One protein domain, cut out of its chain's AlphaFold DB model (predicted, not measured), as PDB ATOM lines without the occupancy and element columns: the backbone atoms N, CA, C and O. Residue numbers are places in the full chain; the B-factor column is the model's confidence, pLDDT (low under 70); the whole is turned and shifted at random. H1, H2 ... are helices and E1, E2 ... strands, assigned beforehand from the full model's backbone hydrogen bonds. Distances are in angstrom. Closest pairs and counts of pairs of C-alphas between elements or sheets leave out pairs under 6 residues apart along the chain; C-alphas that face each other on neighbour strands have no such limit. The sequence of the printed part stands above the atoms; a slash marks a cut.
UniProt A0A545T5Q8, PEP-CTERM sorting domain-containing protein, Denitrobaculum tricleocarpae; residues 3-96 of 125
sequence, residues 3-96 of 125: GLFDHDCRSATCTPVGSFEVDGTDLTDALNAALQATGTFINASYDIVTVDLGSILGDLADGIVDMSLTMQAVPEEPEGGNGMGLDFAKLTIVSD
ATOM      1  N   GLY A   3     263.246  49.813 149.190       42.34
ATOM      2  CA  GLY A   3     264.143  50.815 149.763       42.34
ATOM      3  C   GLY A   3     264.304  51.967 148.785       42.34
ATOM      4  O   GLY A   3     264.632  51.722 147.623       42.34
ATOM      5  N   LEU A   4     264.042  53.192 149.238       53.31
ATOM      6  CA  LEU A   4     264.123  54.395 148.416       53.31
ATOM      7  C   LEU A   4     265.065  55.417 149.034       53.31
ATOM      8  O   LEU A   4     264.948  55.701 150.221       53.31
ATOM      9  N   PHE A   5     265.936  55.987 148.206       52.88
ATOM     10  CA  PHE A   5     266.808  57.100 148.575       52.88
ATOM     11  C   PHE A   5     266.045  58.411 148.534       52.88
ATOM     12  O   PHE A   5     265.406  58.658 147.524       52.88
ATOM     13  N   ASP A   6     266.154  59.264 149.548       56.44
ATOM     14  CA  ASP A   6     265.698  60.652 149.471       56.44
ATOM     15  C   ASP A   6     266.575  61.534 150.373       56.44
ATOM     16  O   ASP A   6     267.002  61.101 151.443       56.44
ATOM     17  N   HIS A   7     266.884  62.748 149.919       54.72
ATOM     18  CA  HIS A   7     267.629  63.761 150.673       54.72
ATOM     19  C   HIS A   7     266.821  65.064 150.836       54.72
ATOM     20  O   HIS A   7     267.196  65.935 151.626       54.72
ATOM     21  N   ASP A   8     265.687  65.198 150.144       54.72
ATOM     22  CA  ASP A   8     265.079  66.503 149.872       54.72
ATOM     23  C   ASP A   8     263.776  66.739 150.662       54.72
ATOM     24  O   ASP A   8     263.176  67.811 150.591       54.72
ATOM     25  N   CYS A   9     263.352  65.780 151.495       58.53
ATOM     26  CA  CYS A   9     262.046  65.803 152.154       58.53
ATOM     27  C   CYS A   9     262.104  66.025 153.680       58.53
ATOM     28  O   CYS A   9     261.791  65.164 154.493       58.53
ATOM     29  N   ARG A  10     262.490  67.227 154.127       57.78
ATOM     30  CA  ARG A  10     262.690  67.541 155.565       57.78
ATOM     31  C   ARG A  10     261.432  67.934 156.359       57.78
ATOM     32  O   ARG A  10     261.544  68.274 157.536       57.78
ATOM     33  N   SER A  11     260.242  67.900 155.759       60.22
ATOM     34  CA  SER A  11     258.993  68.352 156.397       60.22
ATOM     35  C   SER A  11     257.957  67.236 156.506       60.22
ATOM     36  O   SER A  11     257.767  66.464 155.571       60.22
ATOM     37  N   ALA A  12     257.180  67.240 157.595       62.22
ATOM     38  CA  ALA A  12     256.001  66.386 157.767       62.22
ATOM     39  C   ALA A  12     254.881  66.655 156.737       62.22
ATOM     40  O   ALA A  12     253.873  65.965 156.740       62.22
ATOM     41  N   THR A  13     255.026  67.674 155.887       68.94
ATOM     42  CA  THR A  13     254.090  68.004 154.798       68.94
ATOM     43  C   THR A  13     254.677  67.756 153.412       68.94
ATOM     44  O   THR A  13     254.090  68.177 152.418       68.94
ATOM     45  N   CYS A  14     255.870  67.172 153.328       70.81
ATOM     46  CA  CYS A  14     256.530  66.937 152.059       70.81
ATOM     47  C   CYS A  14     256.011  65.643 151.410       70.81
ATOM     48  O   CYS A  14     255.930  64.589 152.041       70.81
ATOM     49  N   THR A  15     255.639  65.753 150.133       80.00
ATOM     50  CA  THR A  15     255.108  64.662 149.308       80.00
ATOM     51  C   THR A  15     255.899  64.598 148.000       80.00
ATOM     52  O   THR A  15     255.475  65.190 147.002       80.00
ATOM     53  N   PRO A  16     257.082  63.963 147.989       76.56
ATOM     54  CA  PRO A  16     257.965  63.966 146.827       76.56
ATOM     55  C   PRO A  16     257.515  62.952 145.768       76.56
ATOM     56  O   PRO A  16     257.878  63.077 144.600       76.56
ATOM     57  N   VAL A  17     256.678  61.978 146.132       83.19
ATOM     58  CA  VAL A  17     256.182  60.953 145.210       83.19
ATOM     59  C   VAL A  17     254.964  61.483 144.463       83.19
ATOM     60  O   VAL A  17     253.950  61.805 145.082       83.19
ATOM     61  N   GLY A  18     255.079  61.567 143.136       85.25
ATOM     62  CA  GLY A  18     253.986  61.931 142.236       85.25
ATOM     63  C   GLY A  18     253.124  60.734 141.837       85.25
ATOM     64  O   GLY A  18     251.908  60.865 141.753       85.25
ATOM     65  N   SER A  19     253.737  59.568 141.625       89.19
ATOM     66  CA  SER A  19     253.021  58.295 141.497       89.19
ATOM     67  C   SER A  19     253.903  57.132 141.938       89.19
ATOM     68  O   SER A  19     255.108  57.141 141.694       89.19
ATOM     69  N   PHE A  20     253.314  56.119 142.558       88.56
ATOM     70  CA  PHE A  20     253.969  54.844 142.816       88.56
ATOM     71  C   PHE A  20     252.962  53.713 142.632       88.56
ATOM     72  O   PHE A  20     252.007  53.612 143.395       88.56
ATOM     73  N   GLU A  21     253.182  52.869 141.626       91.38
ATOM     74  CA  GLU A  21     252.322  51.725 141.324       91.38
ATOM     75  C   GLU A  21     253.114  50.420 141.396       91.38
ATOM     76  O   GLU A  21     254.252  50.348 140.926       91.38
ATOM     77  N   VAL A  22     252.484  49.384 141.953       89.06
ATOM     78  CA  VAL A  22     252.977  48.000 141.965       89.06
ATOM     79  C   VAL A  22     251.857  47.098 141.458       89.06
ATOM     80  O   VAL A  22     250.777  47.086 142.044       89.06
ATOM     81  N   ASP A  23     252.091  46.400 140.347       89.56
ATOM     82  CA  ASP A  23     251.116  45.568 139.625       89.56
ATOM     83  C   ASP A  23     249.779  46.283 139.375       89.56
ATOM     84  O   ASP A  23     248.689  45.738 139.541       89.56
ATOM     85  N   GLY A  24     249.865  47.566 139.008       89.38
ATOM     86  CA  GLY A  24     248.706  48.428 138.764       89.38
ATOM     87  C   GLY A  24     247.965  48.884 140.025       89.38
ATOM     88  O   GLY A  24     246.963  49.590 139.912       89.38
ATOM     89  N   THR A  25     248.440  48.526 141.221       91.31
ATOM     90  CA  THR A  25     247.932  49.077 142.482       91.31
ATOM     91  C   THR A  25     248.673  50.353 142.844       91.31
ATOM     92  O   THR A  25     249.893  50.346 143.000       91.31
ATOM     93  N   ASP A  26     247.921  51.434 143.042       92.69
ATOM     94  CA  ASP A  26     248.445  52.716 143.507       92.69
ATOM     95  C   ASP A  26     248.805  52.661 145.003       92.69
ATOM     96  O   ASP A  26     247.961  52.434 145.872       92.69
ATOM     97  N   LEU A  27     250.086  52.875 145.292       91.12
ATOM     98  CA  LEU A  27     250.687  52.927 146.623       91.12
ATOM     99  C   LEU A  27     251.313  54.303 146.912       91.12
ATOM    100  O   LEU A  27     252.109  54.436 147.846       91.12
ATOM    101  N   THR A  28     250.956  55.334 146.142       90.50
ATOM    102  CA  THR A  28     251.508  56.696 146.243       90.50
ATOM    103  C   THR A  28     251.359  57.272 147.648       90.50
ATOM    104  O   THR A  28     252.335  57.737 148.241       90.50
ATOM    105  N   ASP A  29     250.158  57.193 148.224       90.31
ATOM    106  CA  ASP A  29     249.886  57.714 149.568       90.31
ATOM    107  C   ASP A  29     250.624  56.921 150.648       90.31
ATOM    108  O   ASP A  29     251.180  57.503 151.580       90.31
ATOM    109  N   ALA A  30     250.673  55.593 150.504       89.56
ATOM    110  CA  ALA A  30     251.381  54.722 151.435       89.56
ATOM    111  C   ALA A  30     252.877  55.052 151.460       89.56
ATOM    112  O   ALA A  30     253.487  55.120 152.530       89.56
ATOM    113  N   LEU A  31     253.459  55.310 150.289       85.62
ATOM    114  CA  LEU A  31     254.863  55.652 150.181       85.62
ATOM    115  C   LEU A  31     255.166  57.067 150.691       85.62
ATOM    116  O   LEU A  31     256.112  57.243 151.459       85.62
ATOM    117  N   ASN A  32     254.345  58.061 150.341       84.31
ATOM    118  CA  ASN A  32     254.466  59.417 150.886       84.31
ATOM    119  C   ASN A  32     254.325  59.424 152.418       84.31
ATOM    120  O   ASN A  32     255.063  60.139 153.095       84.31
ATOM    121  N   ALA A  33     253.420  58.618 152.981       85.50
ATOM    122  CA  ALA A  33     253.266  58.480 154.427       85.50
ATOM    123  C   ALA A  33     254.498  57.836 155.083       85.50
ATOM    124  O   ALA A  33     254.934  58.284 156.143       85.50
ATOM    125  N   ALA A  34     255.091  56.817 154.452       81.94
ATOM    126  CA  ALA A  34     256.304  56.169 154.951       81.94
ATOM    127  C   ALA A  34     257.522  57.116 154.930       81.94
ATOM    128  O   ALA A  34     258.306  57.140 155.884       81.94
ATOM    129  N   LEU A  35     257.646  57.947 153.890       78.38
ATOM    130  CA  LEU A  35     258.663  59.001 153.801       78.38
ATOM    131  C   LEU A  35     258.485  60.036 154.922       78.38
ATOM    132  O   LEU A  35     259.423  60.299 155.670       78.38
ATOM    133  N   GLN A  36     257.263  60.536 155.129       78.25
ATOM    134  CA  GLN A  36     256.955  61.481 156.212       78.25
ATOM    135  C   GLN A  36     257.222  60.895 157.608       78.25
ATOM    136  O   GLN A  36     257.699  61.601 158.497       78.25
ATOM    137  N   ALA A  37     256.938  59.604 157.810       77.44
ATOM    138  CA  ALA A  37     257.156  58.916 159.082       77.44
ATOM    139  C   ALA A  37     258.642  58.709 159.418       77.44
ATOM    140  O   ALA A  37     258.988  58.584 160.594       77.44
ATOM    141  N   THR A  38     259.516  58.687 158.408       71.44
ATOM    142  CA  THR A  38     260.968  58.534 158.595       71.44
ATOM    143  C   THR A  38     261.594  59.801 159.209       71.44
ATOM    144  O   THR A  38     262.589  59.713 159.927       71.44
ATOM    145  N   GLY A  39     260.936  60.960 159.067       60.97
ATOM    146  CA  GLY A  39     261.319  62.223 159.704       60.97
ATOM    147  C   GLY A  39     262.384  63.013 158.935       60.97
ATOM    148  O   GLY A  39     262.664  62.750 157.772       60.97
ATOM    149  N   THR A  40     262.962  64.035 159.577       51.75
ATOM    150  CA  THR A  40     264.029  64.861 158.984       51.75
ATOM    151  C   THR A  40     265.271  64.021 158.673       51.75
ATOM    152  O   THR A  40     265.880  63.461 159.584       51.75
ATOM    153  N   PHE A  41     265.685  64.023 157.407       58.91
ATOM    154  CA  PHE A  41     266.955  63.502 156.897       58.91
ATOM    155  C   PHE A  41     268.124  64.351 157.450       58.91
ATOM    156  O   PHE A  41     268.519  65.364 156.862       58.91
ATOM    157  N   ILE A  42     268.603  64.031 158.665       46.00
ATOM    158  CA  ILE A  42     269.565  64.873 159.417       46.00
ATOM    159  C   ILE A  42     271.028  64.608 159.023       46.00
ATOM    160  O   ILE A  42     271.886  65.449 159.276       46.00
ATOM    161  N   ASN A  43     271.349  63.502 158.355       46.69
ATOM    162  CA  ASN A  43     272.720  63.208 157.936       46.69
ATOM    163  C   ASN A  43     272.733  62.759 156.477       46.69
ATOM    164  O   ASN A  43     271.753  62.189 156.021       46.69
ATOM    165  N   ALA A  44     273.845  62.977 155.768       47.62
ATOM    166  CA  ALA A  44     274.108  62.530 154.391       47.62
ATOM    167  C   ALA A  44     274.186  60.987 154.253       47.62
ATOM    168  O   ALA A  44     275.077  60.436 153.610       47.62
ATOM    169  N   SER A  45     273.312  60.285 154.965       53.19
ATOM    170  CA  SER A  45     273.164  58.844 155.038       53.19
ATOM    171  C   SER A  45     271.911  58.479 154.265       53.19
ATOM    172  O   SER A  45     270.873  59.111 154.408       53.19
ATOM    173  N   TYR A  46     272.044  57.476 153.412       59.78
ATOM    174  CA  TYR A  46     270.942  56.917 152.655       59.78
ATOM    175  C   TYR A  46     269.928  56.284 153.613       59.78
ATOM    176  O   TYR A  46     270.269  55.327 154.311       59.78
ATOM    177  N   ASP A  47     268.704  56.803 153.634       65.00
ATOM    178  CA  ASP A  47     267.609  56.210 154.396       65.00
ATOM    179  C   ASP A  47     266.875  55.160 153.550       65.00
ATOM    180  O   ASP A  47     266.780  55.274 152.331       65.00
ATOM    181  N   ILE A  48     266.401  54.090 154.194       70.25
ATOM    182  CA  ILE A  48     265.659  53.003 153.541       70.25
ATOM    183  C   ILE A  48     264.211  53.075 154.013       70.25
ATOM    184  O   ILE A  48     263.892  52.665 155.130       70.25
ATOM    185  N   VAL A  49     263.324  53.548 153.140       73.75
ATOM    186  CA  VAL A  49     261.881  53.609 153.413       73.75
ATOM    187  C   VAL A  49     261.175  52.360 152.913       73.75
ATOM    188  O   VAL A  49     261.262  52.037 151.734       73.75
ATOM    189  N   THR A  50     260.441  51.684 153.801       76.81
ATOM    190  CA  THR A  50     259.694  50.455 153.497       76.81
ATOM    191  C   THR A  50     258.194  50.705 153.391       76.81
ATOM    192  O   THR A  50     257.599  51.298 154.285       76.81
ATOM    193  N   VAL A  51     257.578  50.142 152.349       81.44
ATOM    194  CA  VAL A  51     256.119  50.042 152.182       81.44
ATOM    195  C   VAL A  51     255.678  48.586 152.366       81.44
ATOM    196  O   VAL A  51     256.353  47.666 151.884       81.44
ATOM    197  N   ASP A  52     254.574  48.380 153.087       81.00
ATOM    198  CA  ASP A  52     253.919  47.077 153.225       81.00
ATOM    199  C   ASP A  52     253.098  46.765 151.968       81.00
ATOM    200  O   ASP A  52     252.305  47.587 151.515       81.00
ATOM    201  N   LEU A  53     253.301  45.572 151.409       82.81
ATOM    202  CA  LEU A  53     252.619  45.085 150.208       82.81
ATOM    203  C   LEU A  53     251.565  44.017 150.540       82.81
ATOM    204  O   LEU A  53     251.057  43.356 149.639       82.81
ATOM    205  N   GLY A  54     251.240  43.817 151.823       81.94
ATOM    206  CA  GLY A  54     250.308  42.790 152.292       81.94
ATOM    207  C   GLY A  54     248.964  42.783 151.559       81.94
ATOM    208  O   GLY A  54     248.415  41.715 151.295       81.94
ATOM    209  N   SER A  55     248.463  43.960 151.172       81.75
ATOM    210  CA  SER A  55     247.198  44.114 150.446       81.75
ATOM    211  C   SER A  55     247.231  43.617 148.998       81.75
ATOM    212  O   SER A  55     246.163  43.361 148.454       81.75
ATOM    213  N   ILE A  56     248.416  43.461 148.397       83.81
ATOM    214  CA  ILE A  56     248.605  43.079 146.983       83.81
ATOM    215  C   ILE A  56     249.389  41.771 146.816       83.81
ATOM    216  O   ILE A  56     249.818  41.420 145.722       83.81
ATOM    217  N   LEU A  57     249.585  41.004 147.896       83.62
ATOM    218  CA  LEU A  57     250.330  39.737 147.848       83.62
ATOM    219  C   LEU A  57     249.740  38.708 146.875       83.62
ATOM    220  O   LEU A  57     250.475  37.853 146.388       83.62
ATOM    221  N   GLY A  58     248.427  38.760 146.634       83.25
ATOM    222  CA  GLY A  58     247.769  37.887 145.663       83.25
ATOM    223  C   GLY A  58     248.188  38.188 144.226       83.25
ATOM    224  O   GLY A  58     248.358  37.251 143.450       83.25
ATOM    225  N   ASP A  59     248.405  39.464 143.910       82.50
ATOM    226  CA  ASP A  59     248.796  39.923 142.578       82.50
ATOM    227  C   ASP A  59     250.279  39.615 142.319       82.50
ATOM    228  O   ASP A  59     250.623  39.077 141.275       82.50
ATOM    229  N   LEU A  60     251.122  39.756 143.348       82.00
ATOM    230  CA  LEU A  60     252.554  39.409 143.323       82.00
ATOM    231  C   LEU A  60     252.846  37.896 143.200       82.00
ATOM    232  O   LEU A  60     254.008  37.479 143.117       82.00
ATOM    233  N   ALA A  61     251.823  37.037 143.290       81.50
ATOM    234  CA  ALA A  61     251.991  35.583 143.354       81.50
ATOM    235  C   ALA A  61     252.325  34.941 141.999       81.50
ATOM    236  O   ALA A  61     252.744  33.780 141.963       81.50
ATOM    237  N   ASP A  62     252.149  35.669 140.894       82.12
ATOM    238  CA  ASP A  62     252.503  35.203 139.551       82.12
ATOM    239  C   ASP A  62     254.025  35.225 139.285       82.12
ATOM    240  O   ASP A  62     254.503  34.621 138.321       82.12
ATOM    241  N   GLY A  63     254.794  35.839 140.191       77.31
ATOM    242  CA  GLY A  63     256.249  35.931 140.129       77.31
ATOM    243  C   GLY A  63     256.767  37.021 139.189       77.31
ATOM    244  O   GLY A  63     257.978  37.084 138.960       77.31
ATOM    245  N   ILE A  64     255.882  37.862 138.659       81.00
ATOM    246  CA  ILE A  64     256.200  39.068 137.900       81.00
ATOM    247  C   ILE A  64     255.779  40.258 138.764       81.00
ATOM    248  O   ILE A  64     254.818  40.185 139.512       81.00
ATOM    249  N   VAL A  65     256.570  41.327 138.735       83.44
ATOM    250  CA  VAL A  65     256.244  42.550 139.469       83.44
ATOM    251  C   VAL A  65     256.503  43.722 138.540       83.44
ATOM    252  O   VAL A  65     257.660  44.028 138.236       83.44
ATOM    253  N   ASP A  66     255.435  44.368 138.090       85.38
ATOM    254  CA  ASP A  66     255.490  45.607 137.326       85.38
ATOM    255  C   ASP A  66     255.446  46.790 138.292       85.38
ATOM    256  O   ASP A  66     254.497  46.974 139.050       85.38
ATOM    257  N   MET A  67     256.496  47.612 138.281       85.50
ATOM    258  CA  MET A  67     256.596  48.774 139.164       85.50
ATOM    259  C   MET A  67     256.823  50.046 138.368       85.50
ATOM    260  O   MET A  67     257.676  50.093 137.478       85.50
ATOM    261  N   SER A  68     256.119  51.109 138.748       87.12
ATOM    262  CA  SER A  68     256.382  52.457 138.255       87.12
ATOM    263  C   SER A  68     256.508  53.436 139.419       87.12
ATOM    264  O   SER A  68     255.761  53.371 140.391       87.12
ATOM    265  N   LEU A  69     257.489  54.335 139.335       84.62
ATOM    266  CA  LEU A  69     257.721  55.395 140.312       84.62
ATOM    267  C   LEU A  69     257.957  56.697 139.553       84.62
ATOM    268  O   LEU A  69     258.896  56.800 138.763       84.62
ATOM    269  N   THR A  70     257.120  57.691 139.824       84.12
ATOM    270  CA  THR A  70     257.275  59.052 139.320       84.12
ATOM    271  C   THR A  70     257.521  59.991 140.482       84.12
ATOM    272  O   THR A  70     256.749  60.056 141.439       84.12
ATOM    273  N   MET A  71     258.584  60.772 140.356       78.19
ATOM    274  CA  MET A  71     258.918  61.839 141.287       78.19
ATOM    275  C   MET A  71     258.246  63.142 140.864       78.19
ATOM    276  O   MET A  71     258.192  63.454 139.674       78.19
ATOM    277  N   GLN A  72     257.771  63.922 141.831       77.31
ATOM    278  CA  GLN A  72     257.282  65.276 141.594       77.31
ATOM    279  C   GLN A  72     258.177  66.316 142.267       77.31
ATOM    280  O   GLN A  72     258.887  66.040 143.234       77.31
ATOM    281  N   ALA A  73     258.173  67.527 141.714       67.94
ATOM    282  CA  ALA A  73     258.898  68.642 142.301       67.94
ATOM    283  C   ALA A  73     258.274  69.005 143.654       67.94
ATOM    284  O   ALA A  73     257.057  69.172 143.754       67.94
ATOM    285  N   VAL A  74     259.113  69.163 144.675       64.69
ATOM    286  CA  VAL A  74     258.694  69.669 145.984       64.69
ATOM    287  C   VAL A  74     259.103  71.144 146.065       64.69
ATOM    288  O   VAL A  74     260.209  71.475 145.632       64.69
ATOM    289  N   PRO A  75     258.238  72.059 146.539       58.00
ATOM    290  CA  PRO A  75     258.608  73.463 146.684       58.00
ATOM    291  C   PRO A  75     259.761  73.650 147.690       58.00
ATOM    292  O   PRO A  75     259.574  73.419 148.877       58.00
ATOM    293  N   GLU A  76     260.903  74.103 147.159       54.12
ATOM    294  CA  GLU A  76     262.096  74.693 147.801       54.12
ATOM    295  C   GLU A  76     262.839  73.888 148.888       54.12
ATOM    296  O   GLU A  76     262.481  73.917 150.058       54.12
ATOM    297  N   GLU A  77     264.022  73.376 148.525       51.00
ATOM    298  CA  GLU A  77     265.247  73.629 149.300       51.00
ATOM    299  C   GLU A  77     266.332  74.194 148.347       51.00
ATOM    300  O   GLU A  77     266.356  73.829 147.167       51.00
ATOM    301  N   PRO A  78     267.214  75.112 148.793       49.50
ATOM    302  CA  PRO A  78     268.062  75.928 147.908       49.50
ATOM    303  C   PRO A  78     269.174  75.164 147.175       49.50
ATOM    304  O   PRO A  78     269.749  75.686 146.221       49.50
ATOM    305  N   GLU A  79     269.517  73.956 147.622       51.81
ATOM    306  CA  GLU A  79     270.673  73.196 147.146       51.81
ATOM    307  C   GLU A  79     270.399  71.686 147.270       51.81
ATOM    308  O   GLU A  79     270.716  71.069 148.282       51.81
ATOM    309  N   GLY A  80     269.799  71.068 146.253       49.62
ATOM    310  CA  GLY A  80     269.589  69.615 146.236       49.62
ATOM    311  C   GLY A  80     268.750  69.189 145.043       49.62
ATOM    312  O   GLY A  80     267.701  69.765 144.781       49.62
ATOM    313  N   GLY A  81     269.252  68.256 144.237       47.75
ATOM    314  CA  GLY A  81     268.481  67.709 143.128       47.75
ATOM    315  C   GLY A  81     267.572  66.591 143.623       47.75
ATOM    316  O   GLY A  81     268.111  65.614 144.127       47.75
ATOM    317  N   ASN A  82     266.259  66.712 143.372       52.28
ATOM    318  CA  ASN A  82     265.228  65.684 143.600       52.28
ATOM    319  C   ASN A  82     265.594  64.365 142.905       52.28
ATOM    320  O   ASN A  82     265.208  64.112 141.761       52.28
ATOM    321  N   GLY A  83     266.366  63.531 143.589       53.03
ATOM    322  CA  GLY A  83     266.862  62.264 143.077       53.03
ATOM    323  C   GLY A  83     266.514  61.136 144.026       53.03
ATOM    324  O   GLY A  83     267.327  60.789 144.875       53.03
ATOM    325  N   MET A  84     265.340  60.527 143.843       56.75
ATOM    326  CA  MET A  84     265.037  59.243 144.471       56.75
ATOM    327  C   MET A  84     265.343  58.102 143.505       56.75
ATOM    328  O   MET A  84     264.855  58.070 142.375       56.75
ATOM    329  N   GLY A  85     266.189  57.176 143.949       54.34
ATOM    330  CA  GLY A  85     266.546  55.967 143.215       54.34
ATOM    331  C   GLY A  85     265.970  54.733 143.897       54.34
ATOM    332  O   GLY A  85     265.916  54.654 145.124       54.34
ATOM    333  N   LEU A  86     265.549  53.769 143.086       59.75
ATOM    334  CA  LEU A  86     265.031  52.481 143.528       59.75
ATOM    335  C   LEU A  86     266.196  51.481 143.448       59.75
ATOM    336  O   LEU A  86     266.514  50.992 142.368       59.75
ATOM    337  N   ASP A  87     266.903  51.268 144.562       52.97
ATOM    338  CA  ASP A  87     268.167  50.502 144.570       52.97
ATOM    339  C   ASP A  87     267.925  48.996 144.666       52.97
ATOM    340  O   ASP A  87     268.473  48.201 143.908       52.97
ATOM    341  N   PHE A  88     267.043  48.591 145.589       52.53
ATOM    342  CA  PHE A  88     266.743  47.189 145.858       52.53
ATOM    343  C   PHE A  88     265.302  47.019 146.354       52.53
ATOM    344  O   PHE A  88     264.919  47.530 147.408       52.53
ATOM    345  N   ALA A  89     264.505  46.235 145.626       51.88
ATOM    346  CA  ALA A  89     263.238  45.706 146.119       51.88
ATOM    347  C   ALA A  89     263.463  44.267 146.607       51.88
ATOM    348  O   ALA A  89     263.802  43.378 145.828       51.88
ATOM    349  N   LYS A  90     263.287  44.017 147.908       54.06
ATOM    350  CA  LYS A  90     263.285  42.667 148.483       54.06
ATOM    351  C   LYS A  90     261.867  42.302 148.902       54.06
ATOM    352  O   LYS A  90     261.412  42.676 149.988       54.06
ATOM    353  N   LEU A  91     261.165  41.528 148.078       54.47
ATOM    354  CA  LEU A  91     259.933  40.865 148.500       54.47
ATOM    355  C   LEU A  91     260.295  39.784 149.531       54.47
ATOM    356  O   LEU A  91     261.044  38.856 149.241       54.47
ATOM    357  N   THR A  92     259.820  39.945 150.766       54.34
ATOM    358  CA  THR A  92     259.963  38.931 151.818       54.34
ATOM    359  C   THR A  92     258.569  38.441 152.159       54.34
ATOM    360  O   THR A  92     257.802  39.168 152.781       54.34
ATOM    361  N   ILE A  93     258.241  37.230 151.718       54.53
ATOM    362  CA  ILE A  93     256.989  36.560 152.060       54.53
ATOM    363  C   ILE A  93     257.243  35.779 153.348       54.53
ATOM    364  O   ILE A  93     257.997  34.806 153.345       54.53
ATOM    365  N   VAL A  94     256.649  36.225 154.455       57.31
ATOM    366  CA  VAL A  94     256.617  35.453 155.701       57.31
ATOM    367  C   VAL A  94     255.297  34.695 155.717       57.31
ATOM    368  O   VAL A  94     254.255  35.267 156.018       57.31
ATOM    369  N   SER A  95     255.332  33.421 155.338       53.91
ATOM    370  CA  SER A  95     254.203  32.516 155.533       53.91
ATOM    371  C   SER A  95     254.453  31.669 156.773       53.91
ATOM    372  O   SER A  95     255.432  30.925 156.853       53.91
ATOM    373  N   ASP A  96     253.554  31.761 157.751       61.06
ATOM    374  CA  ASP A  96     253.479  30.729 158.775       61.06
ATOM    375  C   ASP A  96     253.057  29.430 158.090       61.06
ATOM    376  O   ASP A  96     252.072  29.389 157.344       61.06
TER     377      ASP A  96
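What this domain is: This is residues 3 to 96 of the 125 residues of the protein "PEP-CTERM sorting domain-containing protein" of Denitrobaculum tricleocarpae (UniProt A0A545T5Q8). Little regular structure: a two-stranded ribbon, E1 and E2, has helix H1 packed on it mainly through E1, and long loops make most of the rest. E3 pairs with residues 3 to 4, and short H2 lies far out. The 94 printed residues hold E1, H1, H2, E2, E3 in that order, 30 residues in all, class mixed. The whole is compact, radius of gyration of the C-alphas 14.1 A, with an elongated outline of 45 by 24 by 21 A.

How they stand to each other: E1, residues 17 to 22, and E2, residues 67 to 71, are antiparallel neighbours at 179 degrees; N 18 and O 70, 2.8 A apart, are within hydrogen-bond range. H1, residues 28 to 38, comes closest to E1 at the C-alphas of Thr 28 and Phe 20, 4.6 A. In H1 every O i to N i+4 pair is within hydrogen-bond range; H2, residues 59 to 62, is too short for such a pair. E3, residues 86 to 89, pairs with no named strand.

Where its parts are: E1 spans 13.7 A from C-alpha 17 at (256.182, 60.953, 145.210), E2 13.4 A and H1 15.7 A. E3 ends at C-alpha 89, (263.238, 45.706, 146.119).

The domain as a whole: The printed part has no cut. The links H1 to H2 and E2 to E3 are long. Residues 3 to 13, 39 to 47 and 73 to 96 have pLDDT under 70.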